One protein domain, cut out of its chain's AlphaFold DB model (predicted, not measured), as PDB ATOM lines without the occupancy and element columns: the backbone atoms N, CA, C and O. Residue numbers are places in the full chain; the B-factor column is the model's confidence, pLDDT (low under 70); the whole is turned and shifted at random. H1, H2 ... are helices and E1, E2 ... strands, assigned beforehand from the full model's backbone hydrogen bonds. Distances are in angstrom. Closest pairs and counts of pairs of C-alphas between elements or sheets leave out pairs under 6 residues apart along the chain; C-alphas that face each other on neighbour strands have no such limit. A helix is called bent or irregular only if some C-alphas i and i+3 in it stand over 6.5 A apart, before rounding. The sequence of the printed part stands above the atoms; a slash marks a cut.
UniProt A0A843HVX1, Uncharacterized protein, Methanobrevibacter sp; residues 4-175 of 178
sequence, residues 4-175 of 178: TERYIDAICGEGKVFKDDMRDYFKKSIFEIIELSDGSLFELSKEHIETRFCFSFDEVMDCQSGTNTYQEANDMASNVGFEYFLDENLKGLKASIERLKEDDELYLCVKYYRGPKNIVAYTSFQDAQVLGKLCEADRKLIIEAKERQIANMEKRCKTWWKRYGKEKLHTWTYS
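Overview. This is residues 4 to 175 of the 178 residues of an uncharacterized protein of Methanobrevibacter sp (UniProt A0A843HVX1). Two lobes lie at opposite ends of a long, loose model, bridged by the long helix H5 with the bent helix H4 beside it. The larger lobe is a strongly twisted five-strand sheet with H1 on one face and residues 138 to 152 of H5 on the other; the smaller is the strand pair E3 and E7 with H3 packed on it. The printed part has 172 residues with five named helices and seven named strands, in the order H1 H2 E1 E2 E3 H3 H4 E4 E5 E6 H5 E7, class mixed. The large sheet, E1 E2 E5 E4 E6, is mixed; E3 and E7 are parallel. The whole is loose, with a radius of gyration of the C-alphas of 20.2 A, and elongated, 61 by 37 by 26 A.

Arrangement. H1, residues 4 to 12, touches H2, residues 20 to 29, at a steep tilt of 49 degrees, opposite ways; their closest C-alphas, of Ile 8 and Arg 23, are 6.6 A apart. E1, residues 30 to 35, and E2, residues 41 to 45, form an antiparallel hairpin, with N 34 and O 42 at 2.9 A. E5, residues 119 to 123, is parallel to E2, with N 120 and O 41 at 2.9 A, and forms an antiparallel hairpin with E4, residues 107 to 112, with N 109 and O 121 at 2.9 A. E6, residues 130 to 133, is antiparallel to E4, with N 108 and O 132 at 2.8 A. H1 is on this sheet at a height of 8.5 A, over E2 and across the strands; H2 only grazes it with residues 26 to 29. H5, residues 136 to 168, is on the opposite face at a height of 9.7 A, along the strands, over E1 and E2: three layers, helices on both faces of a sheet. H4, residues 82 to 102, assigned as one helix by its hydrogen bonds, is bent, with C-alphas 89 and 92 at 7.3 A; its arms H4a, residues 82 to 89, and H4b, residues 92 to 102, stand at a steep tilt of 60 degrees. Residues 139 to 150 of H5 touch H4b at a shallow tilt of 22 degrees, opposite ways, closest at the C-alphas of Ile 97 and Ile 143, 6.0 A; residues 153 to 161 touch H4a, closest at those of Leu 86 and Cys 157, 6.3 A. E3, residues 52 to 56, is parallel to E7, residues 170 to 174, with N 53 and O 170 at 2.9 A. H3, residues 69 to 79, touches no helix; its closest C-alpha pair with E7 is Ala 77 and Thr 171, 5.4 A. Every O i to N i+4 pair is within hydrogen-bond range in H1, H2, H3, H4a and H4b, and 26 of 29 in H5.

Along the chain. H1 begins at C-alpha 4, (-52.525, 38.083, -23.679). H4b measures 15.3 A, and H5 runs 41.6 A from C-alpha 136 at (-40.298, 57.660, -26.912); it is irregular, with C-alphas 163 and 166 at 9.8 A, and has a kink of 71 degrees near residue 162. E4 is 15.4 A long, and E7 ends at C-alpha 174, (-29.324, 30.171, -56.999).

Size, cuts and confidence. The C-alphas of Gly 15 and Ser 65 are the farthest apart, at 64.9 A. The printed part has no cut; the link E3 to H3, 12 residues, is long, and residues 15 to 21 and 62 to 67 stand free. The mean pLDDT of the printed part is 85.7, with residues 13 to 19, 56 to 71, 113 to 116 and 175 under 70.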
ATOM      1  N   THR A   4     -52.292  39.115 -22.661       84.94
ATOM      2  CA  THR A   4     -52.525  38.083 -23.679       84.94
ATOM      3  C   THR A   4     -54.004  37.731 -23.810       84.94
ATOM      4  O   THR A   4     -54.525  37.724 -24.918       84.94
ATOM      5  N   GLU A   5     -54.704  37.491 -22.702       84.81
ATOM      6  CA  GLU A   5     -56.145  37.212 -22.712       84.81
ATOM      7  C   GLU A   5     -56.927  38.442 -23.193       84.81
ATOM      8  O   GLU A   5     -57.801  38.311 -24.040       84.81
ATOM      9  N   ARG A   6     -56.530  39.658 -22.783       82.94
ATOM     10  CA  ARG A   6     -57.108  40.910 -23.313       82.94
ATOM     11  C   ARG A   6     -56.938  41.051 -24.824       82.94
ATOM     12  O   ARG A   6     -57.873  41.470 -25.498       82.94
ATOM     13  N   TYR A   7     -55.762  40.720 -25.350       84.88
ATOM     14  CA  TYR A   7     -55.498  40.723 -26.786       84.88
ATOM     15  C   TYR A   7     -56.351  39.674 -27.511       84.88
ATOM     16  O   TYR A   7     -56.989  39.985 -28.515       84.88
ATOM     17  N   ILE A   8     -56.404  38.444 -26.989       84.44
ATOM     18  CA  ILE A   8     -57.185  37.350 -27.583       84.44
ATOM     19  C   ILE A   8     -58.671  37.709 -27.601       84.44
ATOM     20  O   ILE A   8     -59.320  37.526 -28.629       84.44
ATOM     21  N   ASP A   9     -59.197  38.262 -26.510       81.62
ATOM     22  CA  ASP A   9     -60.586  38.705 -26.421       81.62
ATOM     23  C   ASP A   9     -60.871  39.888 -27.356       81.62
ATOM     24  O   ASP A   9     -61.924  39.919 -27.988       81.62
ATOM     25  N   ALA A  10     -59.927  40.824 -27.525       80.69
ATOM     26  CA  ALA A  10     -60.068  41.912 -28.493       80.69
ATOM     27  C   ALA A  10     -60.168  41.382 -29.938       80.69
ATOM     28  O   ALA A  10     -61.086  41.752 -30.671       80.69
ATOM     29  N   ILE A  11     -59.299  40.444 -30.339       79.25
ATOM     30  CA  ILE A  11     -59.330  39.859 -31.692       79.25
ATOM     31  C   ILE A  11     -60.546  38.961 -31.917       79.25
ATOM     32  O   ILE A  11     -61.181  39.026 -32.978       79.25
ATOM     33  N   CYS A  12     -60.856  38.105 -30.945       75.69
ATOM     34  CA  CYS A  12     -61.917  37.111 -31.065       75.69
ATOM     35  C   CYS A  12     -63.307  37.703 -30.764       75.69
ATOM     36  O   CYS A  12     -64.318  37.111 -31.126       75.69
ATOM     37  N   GLY A  13     -63.385  38.893 -30.166       67.38
ATOM     38  CA  GLY A  13     -64.629  39.527 -29.738       67.38
ATOM     39  C   GLY A  13     -65.292  38.817 -28.552       67.38
ATOM     40  O   GLY A  13     -65.224  37.596 -28.399       67.38
ATOM     41  N   GLU A  14     -66.001  39.577 -27.721       55.16
ATOM     42  CA  GLU A  14     -66.910  39.000 -26.729       55.16
ATOM     43  C   GLU A  14     -68.063  38.278 -27.451       55.16
ATOM     44  O   GLU A  14     -68.751  38.855 -28.295       55.16
ATOM     45  N   GLY A  15     -68.259  36.990 -27.162       52.88
ATOM     46  CA  GLY A  15     -69.438  36.237 -27.607       52.88
ATOM     47  C   GLY A  15     -69.489  35.828 -29.086       52.88
ATOM     48  O   GLY A  15     -70.505  35.280 -29.515       52.88
ATOM     49  N   LYS A  16     -68.432  36.033 -29.884       53.91
ATOM     50  CA  LYS A  16     -68.356  35.449 -31.235       53.91
ATOM     51  C   LYS A  16     -67.726  34.063 -31.156       53.91
ATOM     52  O   LYS A  16     -66.678  33.886 -30.544       53.91
ATOM     53  N   VAL A  17     -68.380  33.086 -31.783       52.78
ATOM     54  CA  VAL A  17     -67.963  31.676 -31.862       52.78
ATOM     55  C   VAL A  17     -66.692  31.561 -32.712       52.78
ATOM     56  O   VAL A  17     -66.716  31.136 -33.865       52.78
ATOM     57  N   PHE A  18     -65.562  31.997 -32.170       58.91
ATOM     58  CA  PHE A  18     -64.264  31.548 -32.641       58.91
ATOM     59  C   PHE A  18     -64.088  30.125 -32.123       58.91
ATOM     60  O   PHE A  18     -64.277  29.876 -30.935       58.91
ATOM     61  N   LYS A  19     -63.775  29.184 -33.020       65.19
ATOM     62  CA  LYS A  19     -63.416  27.820 -32.616       65.19
ATOM     63  C   LYS A  19     -62.265  27.906 -31.613       65.19
ATOM     64  O   LYS A  19     -61.355  28.710 -31.829       65.19
ATOM     65  N   ASP A  20     -62.294  27.082 -30.567       74.00
ATOM     66  CA  ASP A  20     -61.227  27.000 -29.556       74.00
ATOM     67  C   ASP A  20     -59.829  26.905 -30.201       74.00
ATOM     68  O   ASP A  20     -58.879  27.532 -29.733       74.00
ATOM     69  N   ASP A  21     -59.747  26.270 -31.376       78.50
ATOM     70  CA  ASP A  21     -58.570  26.198 -32.248       78.50
ATOM     71  C   ASP A  21     -57.891  27.555 -32.525       78.50
ATOM     72  O   ASP A  21     -56.662  27.640 -32.547       78.50
ATOM     73  N   MET A  22     -58.655  28.637 -32.736       78.75
ATOM     74  CA  MET A  22     -58.084  29.966 -33.002       78.75
ATOM     75  C   MET A  22     -57.527  30.625 -31.741       78.75
ATOM     76  O   MET A  22     -56.470  31.255 -31.796       78.75
ATOM     77  N   ARG A  23     -58.196  30.466 -30.593       82.25
ATOM     78  CA  ARG A  23     -57.663  30.956 -29.312       82.25
ATOM     79  C   ARG A  23     -56.355  30.241 -28.978       82.25
ATOM     80  O   ARG A  23     -55.374  30.888 -28.607       82.25
ATOM     81  N   ASP A  24     -56.316  28.929 -29.184       85.56
ATOM     82  CA  ASP A  24     -55.119  28.112 -28.997       85.56
ATOM     83  C   ASP A  24     -53.988  28.491 -29.950       85.56
ATOM     84  O   ASP A  24     -52.822  28.513 -29.545       85.56
ATOM     85  N   TYR A  25     -54.318  28.821 -31.201       87.19
ATOM     86  CA  TYR A  25     -53.350  29.340 -32.159       87.19
ATOM     87  C   TYR A  25     -52.674  30.610 -31.629       87.19
ATOM     88  O   TYR A  25     -51.449  30.630 -31.514       87.19
ATOM     89  N   PHE A  26     -53.446  31.620 -31.207       86.00
ATOM     90  CA  PHE A  26     -52.887  32.871 -30.679       86.00
ATOM     91  C   PHE A  26     -52.043  32.654 -29.418       86.00
ATOM     92  O   PHE A  26     -50.939  33.185 -29.308       86.00
ATOM     93  N   LYS A  27     -52.487  31.796 -28.488       86.44
ATOM     94  CA  LYS A  27     -51.689  31.431 -27.299       86.44
ATOM     95  C   LYS A  27     -50.341  30.807 -27.667       86.44
ATOM     96  O   LYS A  27     -49.339  31.003 -26.974       86.44
ATOM     97  N   LYS A  28     -50.296  30.044 -28.760       89.69
ATOM     98  CA  LYS A  28     -49.067  29.413 -29.253       89.69
ATOM     99  C   LYS A  28     -48.201  30.377 -30.056       89.69
ATOM    100  O   LYS A  28     -46.983  30.244 -29.957       89.69
ATOM    101  N   SER A  29     -48.784  31.327 -30.784       90.50
ATOM    102  CA  SER A  29     -48.068  32.229 -31.691       90.50
ATOM    103  C   SER A  29     -47.580  33.524 -31.039       90.50
ATOM    104  O   SER A  29     -46.652  34.121 -31.565       90.50
ATOM    105  N   ILE A  30     -48.151  33.969 -29.917       93.62
ATOM    106  CA  ILE A  30     -47.770  35.236 -29.264       93.62
ATOM    107  C   ILE A  30     -46.554  35.036 -28.358       93.62
ATOM    108  O   ILE A  30     -46.559  34.172 -27.480       93.62
ATOM    109  N   PHE A  31     -45.517  35.850 -28.551       95.50
ATOM    110  CA  PHE A  31     -44.383  35.939 -27.637       95.50
ATOM    111  C   PHE A  31     -44.737  36.804 -26.426       95.50
ATOM    112  O   PHE A  31     -44.663  36.332 -25.294       95.50
ATOM    113  N   GLU A  32     -45.165  38.043 -26.671       95.50
ATOM    114  CA  GLU A  32     -45.477  39.021 -25.629       95.50
ATOM    115  C   GLU A  32     -46.506  40.042 -26.144       95.50
ATOM    116  O   GLU A  32     -46.521  40.363 -27.332       95.50
ATOM    117  N   ILE A  33     -47.366  40.547 -25.251       94.94
ATOM    118  CA  ILE A  33     -48.269  41.675 -25.526       94.94
ATOM    119  C   ILE A  33     -47.893  42.837 -24.612       94.94
ATOM    120  O   ILE A  33     -47.946  42.711 -23.385       94.94
ATOM    121  N   ILE A  34     -47.590  43.974 -25.225       95.50
ATOM    122  CA  ILE A  34     -47.222  45.217 -24.553       95.50
ATOM    123  C   ILE A  34     -48.450  46.123 -24.556       95.50
ATOM    124  O   ILE A  34     -49.096  46.292 -25.589       95.50
ATOM    125  N   GLU A  35     -48.794  46.691 -23.406       94.75
ATOM    126  CA  GLU A  35     -49.773  47.777 -23.345       94.75
ATOM    127  C   GLU A  35     -49.027  49.105 -23.430       94.75
ATOM    128  O   GLU A  35     -48.105  49.339 -22.649       94.75
ATOM    129  N   LEU A  36     -49.405  49.930 -24.405       95.12
ATOM    130  CA  LEU A  36     -48.804  51.238 -24.643       95.12
ATOM    131  C   LEU A  36     -49.450  52.311 -23.759       95.12
ATOM    132  O   LEU A  36     -50.486  52.087 -23.126       95.12
ATOM    133  N   SER A  37     -48.840  53.492 -23.728       94.50
ATOM    134  CA  SER A  37     -49.262  54.630 -22.910       94.50
ATOM    135  C   SER A  37     -50.691  55.112 -23.195       94.50
ATOM    136  O   SER A  37     -51.390  55.539 -22.275       94.50
ATOM    137  N   ASP A  38     -51.162  54.980 -24.438       90.44
ATOM    138  CA  ASP A  38     -52.539  55.284 -24.855       90.44
ATOM    139  C   ASP A  38     -53.533  54.144 -24.545       90.44
ATOM    140  O   ASP A  38     -54.729  54.229 -24.838       90.44
ATOM    141  N   GLY A  39     -53.049  53.056 -23.941       90.19
ATOM    142  CA  GLY A  39     -53.813  51.861 -23.622       90.19
ATOM    143  C   GLY A  39     -54.043  50.920 -24.805       90.19
ATOM    144  O   GLY A  39     -54.773  49.937 -24.631       90.19
ATOM    145  N   SER A  40     -53.474  51.187 -25.983       91.56
ATOM    146  CA  SER A  40     -53.463  50.246 -27.103       91.56
ATOM    147  C   SER A  40     -52.570  49.035 -26.808       91.56
ATOM    148  O   SER A  40     -51.768  49.033 -25.871       91.56
ATOM    149  N   LEU A  41     -52.757  47.954 -27.571       92.88
ATOM    150  CA  LEU A  41     -52.002  46.712 -27.405       92.88
ATOM    151  C   LEU A  41     -51.077  46.482 -28.601       92.88
ATOM    152  O   LEU A  41     -51.542  46.396 -29.738       92.88
ATOM    153  N   PHE A  42     -49.787  46.318 -28.329       94.31
ATOM    154  CA  PHE A  42     -48.769  45.971 -29.311       94.31
ATOM    155  C   PHE A  42     -48.381  44.498 -29.164       94.31
ATOM    156  O   PHE A  42     -48.009  44.033 -28.084       94.31
ATOM    157  N   GLU A  43     -48.477  43.747 -30.256       93.94
ATOM    158  CA  GLU A  43     -48.181  42.315 -30.281       93.94
ATOM    159  C   GLU A  43     -46.770  42.043 -30.796       93.94
ATOM    160  O   GLU A  43     -46.417  42.447 -31.905       93.94
ATOM    161  N   LEU A  44     -46.015  41.242 -30.046       95.19
ATOM    162  CA  LEU A  44     -44.851  40.529 -30.553       95.19
ATOM    163  C   LEU A  44     -45.203  39.058 -30.764       95.19
ATOM    164  O   LEU A  44     -45.532  38.336 -29.820       95.19
ATOM    165  N   SER A  45     -45.113  38.602 -32.009       93.12
ATOM    166  CA  SER A  45     -45.296  37.199 -32.380       93.12
ATOM    167  C   SER A  45     -44.020  36.390 -32.089       93.12
ATOM    168  O   SER A  45     -42.919  36.927 -32.033       93.12
ATOM    169  N   LYS A  46     -44.122  35.077 -31.879       93.50
ATOM    170  CA  LYS A  46     -42.953  34.199 -31.740       93.50
ATOM    171  C   LYS A  46     -42.297  34.028 -33.100       93.50
ATOM    172  O   LYS A  46     -42.923  33.520 -34.021       93.50
ATOM    173  N   GLU A  47     -41.015  34.352 -33.174       93.75
ATOM    174  CA  GLU A  47     -40.228  34.095 -34.375       93.75
ATOM    175  C   GLU A  47     -40.045  32.589 -34.602       93.75
ATOM    176  O   GLU A  47     -39.894  31.798 -33.655       93.75
ATOM    177  N   HIS A  48     -40.044  32.176 -35.862       94.50
ATOM    178  CA  HIS A  48     -39.721  30.809 -36.258       94.50
ATOM    179  C   HIS A  48     -38.206  30.660 -36.418       94.50
ATOM    180  O   HIS A  48     -37.520  31.623 -36.730       94.50
ATOM    181  N   ILE A  49     -37.682  29.459 -36.153       96.75
ATOM    182  CA  ILE A  49     -36.278  29.175 -36.470       96.75
ATOM    183  C   ILE A  49     -36.218  28.889 -37.968       96.75
ATOM    184  O   ILE A  49     -36.825  27.911 -38.412       96.75
ATOM    185  N   GLU A  50     -35.501  29.716 -38.717       96.69
ATOM    186  CA  GLU A  50     -35.184  29.463 -40.114       96.69
ATOM    187  C   GLU A  50     -34.115  28.371 -40.210       96.69
ATOM    188  O   GLU A  50     -33.106  28.377 -39.503       96.69
ATOM    189  N   THR A  51     -34.376  27.403 -41.080       96.56
ATOM    190  CA  THR A  51     -33.517  26.240 -41.347       96.56
ATOM    191  C   THR A  51     -33.202  26.098 -42.833       96.56
ATOM    192  O   THR A  51     -32.502  25.168 -43.227       96.56
ATOM    193  N   ARG A  52     -33.735  27.000 -43.659       95.12
ATOM    194  CA  ARG A  52     -33.653  27.021 -45.110       95.12
ATOM    195  C   ARG A  52     -32.895  28.279 -45.522       95.12
ATOM    196  O   ARG A  52     -33.395  29.383 -45.337       95.12
ATOM    197  N   PHE A  53     -31.700  28.110 -46.074       91.25
ATOM    198  CA  PHE A  53     -30.843  29.225 -46.478       91.25
ATOM    199  C   PHE A  53     -30.516  29.133 -47.967       91.25
ATOM    200  O   PHE A  53     -30.036  28.104 -48.447       91.25
ATOM    201  N   CYS A  54     -30.780  30.222 -48.684       86.31
ATOM    202  CA  CYS A  54     -30.400  30.393 -50.080       86.31
ATOM    203  C   CYS A  54     -29.155  31.273 -50.144       86.31
ATOM    204  O   CYS A  54     -29.132  32.329 -49.518       86.31
ATOM    205  N   PHE A  55     -28.166  30.868 -50.932       82.31
ATOM    206  CA  PHE A  55     -26.959  31.649 -51.193       82.31
ATOM    207  C   PHE A  55     -26.967  32.061 -52.662       82.31
ATOM    208  O   PHE A  55     -26.861  31.213 -53.552       82.31
ATOM    209  N   SER A  56     -27.179  33.349 -52.929       69.25
ATOM    210  CA  SER A  56     -27.199  33.852 -54.305       69.25
ATOM    211  C   SER A  56     -25.779  34.099 -54.820       69.25
ATOM    212  O   SER A  56     -24.885  34.454 -54.054       69.25
ATOM    213  N   PHE A  57     -25.561  33.924 -56.128       66.62
ATOM    214  CA  PHE A  57     -24.267  34.258 -56.745       66.62
ATOM    215  C   PHE A  57     -24.030  35.774 -56.840       66.62
ATOM    216  O   PHE A  57     -22.881  36.208 -56.899       66.62
ATOM    217  N   ASP A  58     -25.105  36.565 -56.811       57.16
ATOM    218  CA  ASP A  58     -25.061  38.020 -56.974       57.16
ATOM    219  C   ASP A  58     -24.752  38.757 -55.659       57.16
ATOM    220  O   ASP A  58     -24.161  39.833 -55.689       57.16
ATOM    221  N   GLU A  59     -25.059  38.177 -54.489       52.69
ATOM    222  CA  GLU A  59     -24.628  38.717 -53.182       52.69
ATOM    223  C   GLU A  59     -23.103  38.655 -52.978       52.69
ATOM    224  O   GLU A  59     -22.579  39.294 -52.068       52.69
ATOM    225  N   VAL A  60     -22.387  37.920 -53.837       51.28
ATOM    226  CA  VAL A  60     -20.919  37.804 -53.846       51.28
ATOM    227  C   VAL A  60     -20.277  38.726 -54.907       51.28
ATOM    228  O   VAL A  60     -19.067  38.689 -55.117       51.28
ATOM    229  N   MET A  61     -21.053  39.583 -55.591       46.53
ATOM    230  CA  MET A  61     -20.521  40.495 -56.613       46.53
ATOM    231  C   MET A  61     -19.789  41.712 -56.025       46.53
ATOM    232  O   MET A  61     -20.405  42.653 -55.531       46.53
ATOM    233  N   ASP A  62     -18.480  41.771 -56.273       43.66
ATOM    234  CA  ASP A  62     -17.893  42.948 -56.917       43.66
ATOM    235  C   ASP A  62     -17.968  42.697 -58.433       43.66
ATOM    236  O   ASP A  62     -17.487  41.680 -58.935       43.66
ATOM    237  N   CYS A  63     -18.644  43.565 -59.181       43.91
ATOM    238  CA  CYS A  63     -19.075  43.317 -60.563       43.91
ATOM    239  C   CYS A  63     -17.947  43.245 -61.611       43.91
ATOM    240  O   CYS A  63     -18.220  43.258 -62.812       43.91
ATOM    241  N   GLN A  64     -16.687  43.167 -61.179       48.50
ATOM    242  CA  GLN A  64     -15.501  43.270 -62.029       48.50
ATOM    243  C   GLN A  64     -14.615  42.010 -62.059       48.50
ATOM    244  O   GLN A  64     -13.734  41.926 -62.914       48.50
ATOM    245  N   SER A  65     -14.836  41.008 -61.201       50.56
ATOM    246  CA  SER A  65     -13.959  39.826 -61.073       50.56
ATOM    247  C   SER A  65     -14.682  38.516 -61.423       50.56
ATOM    248  O   SER A  65     -14.898  37.632 -60.597       50.56
ATOM    249  N   GLY A  66     -15.090  38.384 -62.683       49.31
ATOM    250  CA  GLY A  66     -15.960  37.308 -63.166       49.31
ATOM    251  C   GLY A  66     -15.376  35.889 -63.234       49.31
ATOM    252  O   GLY A  66     -15.396  35.320 -64.321       49.31
ATOM    253  N   THR A  67     -14.939  35.270 -62.127       49.50
ATOM    254  CA  THR A  67     -14.577  33.830 -62.148       49.50
ATOM    255  C   THR A  67     -14.696  32.999 -60.850       49.50
ATOM    256  O   THR A  67     -14.484  31.795 -60.951       49.50
ATOM    257  N   ASN A  68     -15.098  33.520 -59.678       53.25
ATOM    258  CA  ASN A  68     -15.104  32.722 -58.419       53.25
ATOM    259  C   ASN A  68     -16.453  32.580 -57.670       53.25
ATOM    260  O   ASN A  68     -16.536  31.834 -56.695       53.25
ATOM    261  N   THR A  69     -17.537  33.200 -58.139       63.84
ATOM    262  CA  THR A  69     -18.770  33.377 -57.339       63.84
ATOM    263  C   THR A  69     -19.589  32.098 -57.116       63.84
ATOM    264  O   THR A  69     -20.204  31.929 -56.063       63.84
ATOM    265  N   TYR A  70     -19.578  31.157 -58.069       66.62
ATOM    266  CA  TYR A  70     -20.283  29.878 -57.914       66.62
ATOM    267  C   TYR A  70     -19.662  29.024 -56.813       66.62
ATOM    268  O   TYR A  70     -20.372  28.478 -55.968       66.62
ATOM    269  N   GLN A  71     -18.335  28.901 -56.832       69.81
ATOM    270  CA  GLN A  71     -17.620  28.066 -55.881       69.81
ATOM    271  C   GLN A  71     -17.706  28.663 -54.477       69.81
ATOM    272  O   GLN A  71     -17.986  27.926 -53.545       69.81
ATOM    273  N   GLU A  72     -17.619  29.985 -54.341       73.31
ATOM    274  CA  GLU A  72     -17.789  30.683 -53.061       73.31
ATOM    275  C   GLU A  72     -19.199  30.513 -52.479       73.31
ATOM    276  O   GLU A  72     -19.348  30.164 -51.307       73.31
ATOM    277  N   ALA A  73     -20.254  30.676 -53.284       74.12
ATOM    278  CA  ALA A  73     -21.624  30.443 -52.824       74.12
ATOM    279  C   ALA A  73     -21.871  28.970 -52.463       74.12
ATOM    280  O   ALA A  73     -22.548  28.672 -51.476       74.12
ATOM    281  N   ASN A  74     -21.300  28.037 -53.229       77.38
ATOM    282  CA  ASN A  74     -21.413  26.608 -52.953       77.38
ATOM    283  C   ASN A  74     -20.604  26.205 -51.710       77.38
ATOM    284  O   ASN A  74     -21.062  25.382 -50.916       77.38
ATOM    285  N   ASP A  75     -19.448  26.830 -51.491       82.69
ATOM    286  CA  ASP A  75     -18.629  26.669 -50.296       82.69
ATOM    287  C   ASP A  75     -19.358  27.220 -49.069       82.69
ATOM    288  O   ASP A  75     -19.391  26.543 -48.043       82.69
ATOM    289  N   MET A  76     -20.019  28.379 -49.158       81.06
ATOM    290  CA  MET A  76     -20.864  28.905 -48.076       81.06
ATOM    291  C   MET A  76     -22.040  27.974 -47.773       81.06
ATOM    292  O   MET A  76     -22.222  27.569 -46.623       81.06
ATOM    293  N   ALA A  77     -22.790  27.562 -48.801       83.25
ATOM    294  CA  ALA A  77     -23.911  26.632 -48.660       83.25
ATOM    295  C   ALA A  77     -23.471  25.295 -48.042       83.25
ATOM    296  O   ALA A  77     -24.188  24.712 -47.221       83.25
ATOM    297  N   SER A  78     -22.268  24.840 -48.395       83.38
ATOM    298  CA  SER A  78     -21.666  23.610 -47.892       83.38
ATOM    299  C   SER A  78     -21.012  23.769 -46.530       83.38
ATOM    300  O   SER A  78     -20.769  22.748 -45.898       83.38
ATOM    301  N   ASN A  79     -20.742  24.984 -46.041       85.94
ATOM    302  CA  ASN A  79     -20.004  25.248 -44.799       85.94
ATOM    303  C   ASN A  79     -20.764  26.105 -43.781       85.94
ATOM    304  O   ASN A  79     -20.148  26.624 -42.853       85.94
ATOM    305  N   VAL A  80     -22.097  26.178 -43.880       89.38
ATOM    306  CA  VAL A  80     -22.923  26.877 -42.884       89.38
ATOM    307  C   VAL A  80     -22.599  26.404 -41.463       89.38
ATOM    308  O   VAL A  80     -22.817  25.241 -41.103       89.38
ATOM    309  N   GLY A  81     -22.052  27.331 -40.678       93.50
ATOM    310  CA  GLY A  81     -21.720  27.166 -39.270       93.50
ATOM    311  C   GLY A  81     -22.830  27.662 -38.347       93.50
ATOM    312  O   GLY A  81     -23.839  28.218 -38.787       93.50
ATOM    313  N   PHE A  82     -22.623  27.474 -37.044       95.62
ATOM    314  CA  PHE A  82     -23.577  27.924 -36.031       95.62
ATOM    315  C   PHE A  82     -23.709  29.448 -36.020       95.62
ATOM    316  O   PHE A  82     -24.803  29.967 -35.836       95.62
ATOM    317  N   GLU A  83     -22.603  30.155 -36.235       95.56
ATOM    318  CA  GLU A  83     -22.527  31.611 -36.222       95.56
ATOM    319  C   GLU A  83     -23.405  32.213 -37.321       95.56
ATOM    320  O   GLU A  83     -24.221  33.082 -37.028       95.56
ATOM    321  N   TYR A  84     -23.312  31.690 -38.550       94.00
ATOM    322  CA  TYR A  84     -24.181  32.101 -39.658       94.00
ATOM    323  C   TYR A  84     -25.651  31.785 -39.358       94.00
ATOM    324  O   TYR A  84     -26.511  32.653 -39.469       94.00
ATOM    325  N   PHE A  85     -25.942  30.553 -38.919       96.38
ATOM    326  CA  PHE A  85     -27.299  30.136 -38.561       96.38
ATOM    327  C   PHE A  85     -27.919  31.049 -37.496       96.38
ATOM    328  O   PHE A  85     -29.086  31.426 -37.604       96.38
ATOM    329  N   LEU A  86     -27.144  31.397 -36.470       97.62
ATOM    330  CA  LEU A  86     -27.580  32.278 -35.400       97.62
ATOM    331  C   LEU A  86     -27.803  33.701 -35.912       97.62
ATOM    332  O   LEU A  86     -28.818  34.301 -35.569       97.62
ATOM    333  N   ASP A  87     -26.876  34.243 -36.701       96.31
ATOM    334  CA  ASP A  87     -26.976  35.624 -37.161       96.31
ATOM    335  C   ASP A  87     -28.165  35.828 -38.101       96.31
ATOM    336  O   ASP A  87     -28.974  36.721 -37.851       96.31
ATOM    337  N   GLU A  88     -28.371  34.938 -39.076       95.44
ATOM    338  CA  GLU A  88     -29.528  35.015 -39.977       95.44
ATOM    339  C   GLU A  88     -30.860  34.898 -39.219       95.44
ATOM    340  O   GLU A  88     -31.788  35.669 -39.465       95.44
ATOM    341  N   ASN A  89     -30.945  34.024 -38.208       97.50
ATOM    342  CA  ASN A  89     -32.140  33.912 -37.359       97.50
ATOM    343  C   ASN A  89     -32.394  35.146 -36.472       97.50
ATOM    344  O   ASN A  89     -33.514  35.349 -36.001       97.50
ATOM    345  N   LEU A  90     -31.375  35.967 -36.204       97.69
ATOM    346  CA  LEU A  90     -31.498  37.188 -35.400       97.69
ATOM    347  C   LEU A  90     -31.579  38.464 -36.240       97.69
ATOM    348  O   LEU A  90     -31.977  39.505 -35.716       97.69
ATOM    349  N   LYS A  91     -31.220  38.400 -37.522       95.88
ATOM    350  CA  LYS A  91     -31.072  39.542 -38.430       95.88
ATOM    351  C   LYS A  91     -32.301  40.443 -38.451       95.88
ATOM    352  O   LYS A  91     -32.184  41.641 -38.215       95.88
ATOM    353  N   GLY A  92     -33.488  39.863 -38.640       94.69
ATOM    354  CA  GLY A  92     -34.749  40.614 -38.657       94.69
ATOM    355  C   GLY A  92     -35.067  41.301 -37.324       94.69
ATOM    356  O   GLY A  92     -35.499  42.455 -37.306       94.69
ATOM    357  N   LEU A  93     -34.793  40.634 -36.198       96.31
ATOM    358  CA  LEU A  93     -35.000  41.202 -34.861       96.31
ATOM    359  C   LEU A  93     -34.036  42.359 -34.584       96.31
ATOM    360  O   LEU A  93     -34.477  43.420 -34.142       96.31
ATOM    361  N   LYS A  94     -32.744  42.178 -34.886       97.56
ATOM    362  CA  LYS A  94     -31.714  43.216 -34.739       97.56
ATOM    363  C   LYS A  94     -32.033  44.429 -35.614       97.56
ATOM    364  O   LYS A  94     -32.118  45.536 -35.099       97.56
ATOM    365  N   ALA A  95     -32.319  44.214 -36.901       95.94
ATOM    366  CA  ALA A  95     -32.692  45.285 -37.827       95.94
ATOM    367  C   ALA A  95     -33.953  46.036 -37.367       95.94
ATOM    368  O   ALA A  95     -34.036  47.257 -37.462       95.94
ATOM    369  N   SER A  96     -34.932  45.316 -36.812       95.19
ATOM    370  CA  SER A  96     -36.133  45.924 -36.247       95.19
ATOM    371  C   SER A  96     -35.848  46.798 -35.021       95.19
ATOM    372  O   SER A  96     -36.557  47.789 -34.844       95.19
ATOM    373  N   ILE A  97     -34.882  46.437 -34.170       97.00
ATOM    374  CA  ILE A  97     -34.459  47.261 -33.028       97.00
ATOM    375  C   ILE A  97     -33.705  48.495 -33.515       97.00
ATOM    376  O   ILE A  97     -34.015  49.590 -33.059       97.00
ATOM    377  N   GLU A  98     -32.763  48.341 -34.445       96.75
ATOM    378  CA  GLU A  98     -32.004  49.479 -34.979       96.75
ATOM    379  C   GLU A  98     -32.930  50.488 -35.656       96.75
ATOM    380  O   GLU A  98     -32.880  51.674 -35.347       96.75
ATOM    381  N   ARG A  99     -33.920  50.019 -36.421       94.62
ATOM    382  CA  ARG A  99     -34.977  50.893 -36.939       94.62
ATOM    383  C   ARG A  99     -35.724  51.641 -35.831       94.62
ATOM    384  O   ARG A  99     -35.972  52.830 -35.956       94.62
ATOM    385  N   LEU A 100     -36.073  50.972 -34.732       95.94
ATOM    386  CA  LEU A 100     -36.699  51.625 -33.577       95.94
ATOM    387  C   LEU A 100     -35.760  52.586 -32.837       95.94
ATOM    388  O   LEU A 100     -36.252  53.360 -32.025       95.94
ATOM    389  N   LYS A 101     -34.447  52.570 -33.067       95.62
ATOM    390  CA  LYS A 101     -33.509  53.536 -32.481       95.62
ATOM    391  C   LYS A 101     -33.239  54.720 -33.404       95.62
ATOM    392  O   LYS A 101     -33.121  55.833 -32.912       95.62
ATOM    393  N   GLU A 102     -33.137  54.468 -34.704       94.31
ATOM    394  CA  GLU A 102     -32.658  55.443 -35.690       94.31
ATOM    395  C   GLU A 102     -33.787  56.172 -36.430       94.31
ATOM    396  O   GLU A 102     -33.617  57.318 -36.837       94.31
ATOM    397  N   ASP A 103     -34.936  55.520 -36.631       92.56
ATOM    398  CA  ASP A 103     -36.038  56.083 -37.416       92.56
ATOM    399  C   ASP A 103     -36.905  56.985 -36.531       92.56
ATOM    400  O   ASP A 103     -37.742  56.514 -35.753       92.56
ATOM    401  N   ASP A 104     -36.703  58.295 -36.634       88.94
ATOM    402  CA  ASP A 104     -37.504  59.292 -35.920       88.94
ATOM    403  C   ASP A 104     -38.939  59.396 -36.455       88.94
ATOM    404  O   ASP A 104     -39.798  59.949 -35.770       88.94
ATOM    405  N   GLU A 105     -39.243  58.835 -37.626       92.69
ATOM    406  CA  GLU A 105     -40.528  58.952 -38.320       92.69
ATOM    407  C   GLU A 105     -41.322  57.641 -38.267       92.69
ATOM    408  O   GLU A 105     -41.853  57.143 -39.259       92.69
ATOM    409  N   LEU A 106     -41.445  57.097 -37.053       94.69
ATOM    410  CA  LEU A 106     -42.304  55.950 -36.774       94.69
ATOM    411  C   LEU A 106     -43.649  56.379 -36.203       94.69
ATOM    412  O   LEU A 106     -43.740  57.173 -35.264       94.69
ATOM    413  N   TYR A 107     -44.698  55.773 -36.739       94.38
ATOM    414  CA  TYR A 107     -46.086  56.052 -36.414       94.38
ATOM    415  C   TYR A 107     -46.780  54.785 -35.941       94.38
ATOM    416  O   TYR A 107     -46.539  53.711 -36.489       94.38
ATOM    417  N   LEU A 108     -47.663  54.908 -34.951       93.88
ATOM    418  CA  LEU A 108     -48.594  53.844 -34.592       93.88
ATOM    419  C   LEU A 108     -49.706  53.779 -35.635       93.88
ATOM    420  O   LEU A 108     -50.294  54.802 -35.982       93.88
ATOM    421  N   CYS A 109     -50.031  52.578 -36.097       92.19
ATOM    422  CA  CYS A 109     -51.155  52.329 -36.993       92.19
ATOM    423  C   CYS A 109     -52.020  51.176 -36.481       92.19
ATOM    424  O   CYS A 109     -51.558  50.300 -35.742       92.19
ATOM    425  N   VAL A 110     -53.300  51.175 -36.854       89.31
ATOM    426  CA  VAL A 110     -54.216  50.096 -36.465       89.31
ATOM    427  C   VAL A 110     -53.870  48.822 -37.236       89.31
ATOM    428  O   VAL A 110     -53.946  48.786 -38.457       89.31
ATOM    429  N   LYS A 111     -53.553  47.743 -36.513       86.62
ATOM    430  CA  LYS A 111     -53.340  46.406 -37.088       86.62
ATOM    431  C   LYS A 111     -54.659  45.646 -37.235       86.62
ATOM    432  O   LYS A 111     -54.899  45.005 -38.254       86.62
ATOM    433  N   TYR A 112     -55.528  45.723 -36.223       80.19
ATOM    434  CA  TYR A 112     -56.846  45.087 -36.239       80.19
ATOM    435  C   TYR A 112     -57.923  46.011 -35.661       80.19
ATOM    436  O   TYR A 112     -57.840  46.433 -34.510       80.19
ATOM    437  N   TYR A 113     -58.985  46.248 -36.436       66.06
ATOM    438  CA  TYR A 113     -60.199  46.944 -35.993       66.06
ATOM    439  C   TYR A 113     -61.182  45.963 -35.350       66.06
ATOM    440  O   TYR A 113     -62.203  45.619 -35.951       66.06
ATOM    441  N   ARG A 114     -60.859  45.423 -34.171       61.91
ATOM    442  CA  ARG A 114     -61.751  44.497 -33.454       61.91
ATOM    443  C   ARG A 114     -61.621  44.701 -31.944       61.91
ATOM    444  O   ARG A 114     -60.553  44.486 -31.387       61.91
ATOM    445  N   GLY A 115     -62.714  45.123 -31.304       62.22
ATOM    446  CA  GLY A 115     -62.809  45.286 -29.849       62.22
ATOM    447  C   GLY A 115     -62.741  46.739 -29.346       62.22
ATOM    448  O   GLY A 115     -62.666  47.670 -30.144       62.22
ATOM    449  N   PRO A 116     -62.804  46.943 -28.013       61.53
ATOM    450  CA  PRO A 116     -62.822  48.267 -27.378       61.53
ATOM    451  C   PRO A 116     -61.449  48.958 -27.313       61.53
ATOM    452  O   PRO A 116     -61.376  50.132 -26.961       61.53
ATOM    453  N   LYS A 117     -60.358  48.243 -27.614       70.50
ATOM    454  CA  LYS A 117     -58.986  48.770 -27.655       70.50
ATOM    455  C   LYS A 117     -58.367  48.483 -29.017       70.50
ATOM    456  O   LYS A 117     -58.553  47.393 -29.555       70.50
ATOM    457  N   ASN A 118     -57.600  49.438 -29.533       82.38
ATOM    458  CA  ASN A 118     -56.858  49.249 -30.773       82.38
ATOM    459  C   ASN A 118     -55.709  48.263 -30.542       82.38
ATOM    460  O   ASN A 118     -54.918  48.422 -29.610       82.38
ATOM    461  N   ILE A 119     -55.610  47.260 -31.411       88.12
ATOM    462  CA  ILE A 119     -54.384  46.481 -31.569       88.12
ATOM    463  C   ILE A 119     -53.576  47.165 -32.654       88.12
ATOM    464  O   ILE A 119     -54.083  47.393 -33.756       88.12
ATOM    465  N   VAL A 120     -52.335  47.497 -32.329       92.75
ATOM    466  CA  VAL A 120     -51.517  48.404 -33.127       92.75
ATOM    467  C   VAL A 120     -50.243  47.737 -33.627       92.75
ATOM    468  O   VAL A 120     -49.757  46.751 -33.070       92.75
ATOM    469  N   ALA A 121     -49.722  48.292 -34.712       92.75
ATOM    470  CA  ALA A 121     -48.377  48.075 -35.219       92.75
ATOM    471  C   ALA A 121     -47.684  49.441 -35.358       92.75
ATOM    472  O   ALA A 121     -48.287  50.473 -35.059       92.75
ATOM    473  N   TYR A 122     -46.428  49.451 -35.807       93.38
ATOM    474  CA  TYR A 122     -45.768  50.686 -36.217       93.38
ATOM    475  C   TYR A 122     -45.369  50.641 -37.693       93.38
ATOM    476  O   TYR A 122     -45.115  49.573 -38.252       93.38
ATOM    477  N   THR A 123     -45.302  51.815 -38.313       91.56
ATOM    478  CA  THR A 123     -44.983  52.011 -39.730       91.56
ATOM    479  C   THR A 123     -44.158  53.286 -39.923       91.56
ATOM    480  O   THR A 123     -44.248  54.198 -39.104       91.56
ATOM    481  N   SER A 124     -43.368  53.360 -40.997       89.44
ATOM    482  CA  SER A 124     -42.750  54.618 -41.471       89.44
ATOM    483  C   SER A 124     -43.631  55.375 -42.462       89.44
ATOM    484  O   SER A 124     -43.254  56.435 -42.951       89.44
ATOM    485  N   PHE A 125     -44.769  54.801 -42.848       85.69
ATOM    486  CA  PHE A 125     -45.667  55.407 -43.818       85.69
ATOM    487  C   PHE A 125     -46.749  56.190 -43.093       85.69
ATOM    488  O   PHE A 125     -47.489  55.640 -42.278       85.69
ATOM    489  N   GLN A 126     -46.855  57.472 -43.420       80.69
ATOM    490  CA  GLN A 126     -47.949  58.302 -42.953       80.69
ATOM    491  C   GLN A 126     -49.161  58.077 -43.866       80.69
ATOM    492  O   GLN A 126     -49.232  58.624 -44.965       80.69
ATOM    493  N   ASP A 127     -50.095  57.234 -43.432       80.88
ATOM    494  CA  ASP A 127     -51.332  56.936 -44.159       80.88
ATOM    495  C   ASP A 127     -52.585  57.148 -43.292       80.88
ATOM    496  O   ASP A 127     -52.515  57.548 -42.128       80.88
ATOM    497  N   ALA A 128     -53.766  56.907 -43.871       71.06
ATOM    498  CA  ALA A 128     -55.054  57.132 -43.213       71.06
ATOM    499  C   ALA A 128     -55.316  56.227 -41.987       71.06
ATOM    500  O   ALA A 128     -56.303  56.442 -41.286       71.06
ATOM    501  N   GLN A 129     -54.483  55.214 -41.730       81.25
ATOM    502  CA  GLN A 129     -54.621  54.286 -40.600       81.25
ATOM    503  C   GLN A 129     -53.688  54.629 -39.429       81.25
ATOM    504  O   GLN A 129     -53.681  53.918 -38.417       81.25
ATOM    505  N   VAL A 130     -52.922  55.719 -39.545       88.69
ATOM    506  CA  VAL A 130     -52.045  56.228 -38.490       88.69
ATOM    507  C   VAL A 130     -52.855  56.859 -37.355       88.69
ATOM    508  O   VAL A 130     -53.691  57.734 -37.562       88.69
ATOM    509  N   LEU A 131     -52.564  56.425 -36.131       89.25
ATOM    510  CA  LEU A 131     -53.138  56.947 -34.888       89.25
ATOM    511  C   LEU A 131     -52.341  58.133 -34.333       89.25
ATOM    512  O   LEU A 131     -52.891  58.990 -33.647       89.25
ATOM    513  N   GLY A 132     -51.044  58.176 -34.624       91.50
ATOM    514  CA  GLY A 132     -50.136  59.208 -34.145       91.50
ATOM    515  C   GLY A 132     -48.683  58.764 -34.220       91.50
ATOM    516  O   GLY A 132     -48.381  57.616 -34.551       91.50
ATOM    517  N   LYS A 133     -47.769  59.686 -33.916       94.38
ATOM    518  CA  LYS A 133     -46.335  59.394 -33.844       94.38
ATOM    519  C   LYS A 133     -46.051  58.460 -32.661       94.38
ATOM    520  O   LYS A 133     -46.595  58.662 -31.576       94.38
ATOM    521  N   LEU A 134     -45.206  57.450 -32.864       95.31
ATOM    522  CA  LEU A 134     -44.769  56.546 -31.801       95.31
ATOM    523  C   LEU A 134     -43.927  57.335 -30.792       95.31
ATOM    524  O   LEU A 134     -42.842  57.817 -31.123       95.31
ATOM    525  N   CYS A 135     -44.432  57.468 -29.565       95.31
ATOM    526  CA  CYS A 135     -43.742  58.222 -28.528       95.31
ATOM    527  C   CYS A 135     -42.507  57.471 -27.999       95.31
ATOM    528  O   CYS A 135     -42.407  56.246 -28.094       95.31
ATOM    529  N   GLU A 136     -41.563  58.210 -27.415       96.06
ATOM    530  CA  GLU A 136     -40.298  57.660 -26.912       96.06
ATOM    531  C   GLU A 136     -40.500  56.613 -25.802       96.06
ATOM    532  O   GLU A 136     -39.826  55.582 -25.785       96.06
ATOM    533  N   ALA A 137     -41.467  56.838 -24.907       96.56
ATOM    534  CA  ALA A 137     -41.770  55.907 -23.821       96.56
ATOM    535  C   ALA A 137     -42.242  54.544 -24.355       96.56
ATOM    536  O   ALA A 137     -41.717  53.506 -23.956       96.56
ATOM    537  N   ASP A 138     -43.173  54.547 -25.311       97.25
ATOM    538  CA  ASP A 138     -43.691  53.326 -25.933       97.25
ATOM    539  C   ASP A 138     -42.640  52.646 -26.814       97.25
ATOM    540  O   ASP A 138     -42.493  51.423 -26.789       97.25
ATOM    541  N   ARG A 139     -41.840  53.434 -27.543       97.25
ATOM    542  CA  ARG A 139     -40.687  52.942 -28.306       97.25
ATOM    543  C   ARG A 139     -39.724  52.163 -27.411       97.25
ATOM    544  O   ARG A 139     -39.326  51.058 -27.776       97.25
ATOM    545  N   LYS A 140     -39.398  52.685 -26.223       97.75
ATOM    546  CA  LYS A 140     -38.530  52.003 -25.254       97.75
ATOM    547  C   LYS A 140     -39.118  50.667 -24.794       97.75
ATOM    548  O   LYS A 140     -38.404  49.667 -24.794       97.75
ATOM    549  N   LEU A 141     -40.416  50.622 -24.482       97.94
ATOM    550  CA  LEU A 141     -41.100  49.379 -24.100       97.94
ATOM    551  C   LEU A 141     -41.019  48.316 -25.205       97.94
ATOM    552  O   LEU A 141     -40.751  47.145 -24.926       97.94
ATOM    553  N   ILE A 142     -41.216  48.722 -26.465       97.88
ATOM    554  CA  ILE A 142     -41.124  47.822 -27.623       97.88
ATOM    555  C   ILE A 142     -39.688  47.310 -27.805       97.88
ATOM    556  O   ILE A 142     -39.503  46.117 -28.058       97.88
ATOM    557  N   ILE A 143     -38.678  48.172 -27.653       98.12
ATOM    558  CA  ILE A 143     -37.261  47.782 -27.736       98.12
ATOM    559  C   ILE A 143     -36.921  46.749 -26.655       98.12
ATOM    560  O   ILE A 143     -36.436  45.670 -26.989       98.12
ATOM    561  N   GLU A 144     -37.245  47.016 -25.389       98.25
ATOM    562  CA  GLU A 144     -36.956  46.101 -24.275       98.25
ATOM    563  C   GLU A 144     -37.611  44.721 -24.473       98.25
ATOM    564  O   GLU A 144     -37.037  43.678 -24.145       98.25
ATOM    565  N   ALA A 145     -38.826  44.689 -25.026       97.94
ATOM    566  CA  ALA A 145     -39.515  43.441 -25.337       97.94
ATOM    567  C   ALA A 145     -38.867  42.686 -26.512       97.94
ATOM    568  O   ALA A 145     -38.733  41.460 -26.462       97.94
ATOM    569  N   LYS A 146     -38.385  43.400 -27.536       97.88
ATOM    570  CA  LYS A 146     -37.612  42.803 -28.637       97.88
ATOM    571  C   LYS A 146     -36.251  42.276 -28.177       97.88
ATOM    572  O   LYS A 146     -35.829  41.223 -28.644       97.88
ATOM    573  N   GLU A 147     -35.593  42.914 -27.213       98.25
ATOM    574  CA  GLU A 147     -34.357  42.392 -26.609       98.25
ATOM    575  C   GLU A 147     -34.602  41.061 -25.875       98.25
ATOM    576  O   GLU A 147     -33.844  40.100 -26.038       98.25
ATOM    577  N   ARG A 148     -35.718  40.943 -25.137       98.25
ATOM    578  CA  ARG A 148     -36.148  39.654 -24.557       98.25
ATOM    579  C   ARG A 148     -36.424  38.605 -25.635       98.25
ATOM    580  O   ARG A 148     -36.105  37.427 -25.445       98.25
ATOM    581  N   GLN A 149     -37.002  39.017 -26.760       97.69
ATOM    582  CA  GLN A 149     -37.271  38.150 -27.908       97.69
ATOM    583  C   GLN A 149     -35.971  37.637 -28.551       97.69
ATOM    584  O   GLN A 149     -35.881  36.443 -28.841       97.69
ATOM    585  N   ILE A 150     -34.941  38.485 -28.682       98.06
ATOM    586  CA  ILE A 150     -33.591  38.095 -29.129       98.06
ATOM    587  C   ILE A 150     -33.001  37.042 -28.192       98.06
ATOM    588  O   ILE A 150     -32.639  35.958 -28.647       98.06
ATOM    589  N   ALA A 151     -32.982  37.295 -26.880       98.19
ATOM    590  CA  ALA A 151     -32.445  36.337 -25.911       98.19
ATOM    591  C   ALA A 151     -33.186  34.982 -25.955       98.19
ATOM    592  O   ALA A 151     -32.583  33.910 -25.819       98.19
ATOM    593  N   ASN A 152     -34.505  35.005 -26.183       97.69
ATOM    594  CA  ASN A 152     -35.296  33.794 -26.382       97.69
ATOM    595  C   ASN A 152     -34.911  33.054 -27.673       97.69
ATOM    596  O   ASN A 152     -34.712  31.833 -27.633       97.69
ATOM    597  N   MET A 153     -34.791  33.772 -28.792       97.75
ATOM    598  CA  MET A 153     -34.408  33.199 -30.081       97.75
ATOM    599  C   MET A 153     -32.996  32.610 -30.029       97.75
ATOM    600  O   MET A 153     -32.802  31.471 -30.445       97.75
ATOM    601  N   GLU A 154     -32.037  33.300 -29.412       98.19
ATOM    602  CA  GLU A 154     -30.685  32.778 -29.193       98.19
ATOM    603  C   GLU A 154     -30.697  31.441 -28.453       98.19
ATOM    604  O   GLU A 154     -30.050  30.476 -28.870       98.19
ATOM    605  N   LYS A 155     -31.451  31.351 -27.351       98.19
ATOM    606  CA  LYS A 155     -31.569  30.110 -26.576       98.19
ATOM    607  C   LYS A 155     -32.177  28.984 -27.416       98.19
ATOM    608  O   LYS A 155     -31.717  27.839 -27.343       98.19
ATOM    609  N   ARG A 156     -33.208  29.297 -28.203       97.88
ATOM    610  CA  ARG A 156     -33.874  28.346 -29.103       97.88
ATOM    611  C   ARG A 156     -32.940  27.869 -30.212       97.88
ATOM    612  O   ARG A 156     -32.854  26.661 -30.411       97.88
ATOM    613  N   CYS A 157     -32.185  28.770 -30.835       98.19
ATOM    614  CA  CYS A 157     -31.164  28.455 -31.832       98.19
ATOM    615  C   CYS A 157     -30.067  27.559 -31.247       98.19
ATOM    616  O   CYS A 157     -29.806  26.491 -31.791       98.19
ATOM    617  N   LYS A 158     -29.496  27.910 -30.085       98.31
ATOM    618  CA  LYS A 158     -28.496  27.079 -29.380       98.31
ATOM    619  C   LYS A 158     -29.027  25.671 -29.088       98.31
ATOM    620  O   LYS A 158     -28.329  24.679 -29.289       98.31
ATOM    621  N   THR A 159     -30.276  25.574 -28.632       98.31
ATOM    622  CA  THR A 159     -30.923  24.286 -28.324       98.31
ATOM    623  C   THR A 159     -31.172  23.458 -29.584       98.31
ATOM    624  O   THR A 159     -30.890  22.260 -29.594       98.31
ATOM    625  N   TRP A 160     -31.689  24.086 -30.641       98.12
ATOM    626  CA  TRP A 160     -31.942  23.444 -31.928       98.12
ATOM    627  C   TRP A 160     -30.634  22.937 -32.541       98.12
ATOM    628  O   TRP A 160     -30.533  21.759 -32.872       98.12
ATOM    629  N   TRP A 161     -29.605  23.785 -32.574       97.56
ATOM    630  CA  TRP A 161     -28.297  23.446 -33.126       97.56
ATOM    631  C   TRP A 161     -27.636  22.289 -32.382       97.56
ATOM    632  O   TRP A 161     -27.159  21.351 -33.008       97.56
ATOM    633  N   LYS A 162     -27.675  22.285 -31.043       97.38
ATOM    634  CA  LYS A 162     -27.150  21.166 -30.246       97.38
ATOM    635  C   LYS A 162     -27.857  19.840 -30.553       97.38
ATOM    636  O   LYS A 162     -27.244  18.785 -30.435       97.38
ATOM    637  N   ARG A 163     -29.153  19.882 -30.879       97.44
ATOM    638  CA  ARG A 163     -29.971  18.685 -31.116       97.44
ATOM    639  C   ARG A 163     -29.856  18.153 -32.540       97.44
ATOM    640  O   ARG A 163     -29.891  16.942 -32.724       97.44
ATOM    641  N   TYR A 164     -29.804  19.047 -33.517       96.56
ATOM    642  CA  TYR A 164     -29.952  18.704 -34.929       96.56
ATOM    643  C   TYR A 164     -28.716  19.035 -35.763       96.56
ATOM    644  O   TYR A 164     -28.455  18.366 -36.757       96.56
ATOM    645  N   GLY A 165     -27.961  20.055 -35.355       93.00
ATOM    646  CA  GLY A 165     -26.796  20.546 -36.070       93.00
ATOM    647  C   GLY A 165     -27.089  20.898 -37.526       93.00
ATOM    648  O   GLY A 165     -28.223  21.152 -37.936       93.00
ATOM    649  N   LYS A 166     -26.024  20.873 -38.321       93.00
ATOM    650  CA  LYS A 166     -26.051  21.185 -39.749       93.00
ATOM    651  C   LYS A 166     -26.869  20.191 -40.581       93.00
ATOM    652  O   LYS A 166     -27.384  20.558 -41.628       93.00
ATOM    653  N   GLU A 167     -27.041  18.956 -40.112       92.62
ATOM    654  CA  GLU A 167     -27.725  17.880 -40.849       92.62
ATOM    655  C   GLU A 167     -29.210  18.156 -41.127       92.62
ATOM    656  O   GLU A 167     -29.806  17.529 -42.002       92.62
ATOM    657  N   LYS A 168     -29.833  19.060 -40.360       95.56
ATOM    658  CA  LYS A 168     -31.230  19.475 -40.562       95.56
ATOM    659  C   LYS A 168     -31.372  20.844 -41.216       95.56
ATOM    660  O   LYS A 168     -32.488  21.354 -41.279       95.56
ATOM    661  N   LEU A 169     -30.275  21.429 -41.687       94.38
ATOM    662  CA  LEU A 169     -30.341  22.603 -42.541       94.38
ATOM    663  C   LEU A 169     -30.629  22.190 -43.980       94.38
ATOM    664  O   LEU A 169     -30.158  21.163 -44.466       94.38
ATOM    665  N   HIS A 170     -31.377  23.036 -44.670       93.62
ATOM    666  CA  HIS A 170     -31.599  22.960 -46.100       93.62
ATOM    667  C   HIS A 170     -30.904  24.153 -46.744       93.62
ATOM    668  O   HIS A 170     -31.376  25.279 -46.622       93.62
ATOM    669  N   THR A 171     -29.785  23.917 -47.416       90.81
ATOM    670  CA  THR A 171     -29.043  24.963 -48.121       90.81
ATOM    671  C   THR A 171     -29.111  24.728 -49.623       90.81
ATOM    672  O   THR A 171     -29.106  23.585 -50.081       90.81
ATOM    673  N   TRP A 172     -29.232  25.802 -50.396       87.81
ATOM    674  CA  TRP A 172     -29.115  25.752 -51.852       87.81
ATOM    675  C   TRP A 172     -28.498  27.043 -52.376       87.81
ATOM    676  O   TRP A 172     -28.507  28.075 -51.702       87.81
ATOM    677  N   THR A 173     -27.957  26.970 -53.582       82.94
ATOM    678  CA  THR A 173     -27.475  28.129 -54.327       82.94
ATOM    679  C   THR A 173     -28.451  28.466 -55.452       82.94
ATOM    680  O   THR A 173     -29.208  27.600 -55.900       82.94
ATOM    681  N   TYR A 174     -28.477  29.725 -55.888       73.88
ATOM    682  CA  TYR A 174     -29.324  30.171 -56.999       73.88
ATOM    683  C   TYR A 174     -28.563  31.107 -57.947       73.88
ATOM    684  O   TYR A 174     -27.913  32.048 -57.483       73.88
ATOM    685  N   SER A 175     -28.686  30.864 -59.263       63.16
ATOM    686  CA  SER A 175     -28.228  31.757 -60.340       63.16
ATOM    687  C   SER A 175     -29.367  32.543 -60.942       63.16
ATOM    688  O   SER A 175     -30.375  31.985 -61.354       63.16
TER     689      SER A 175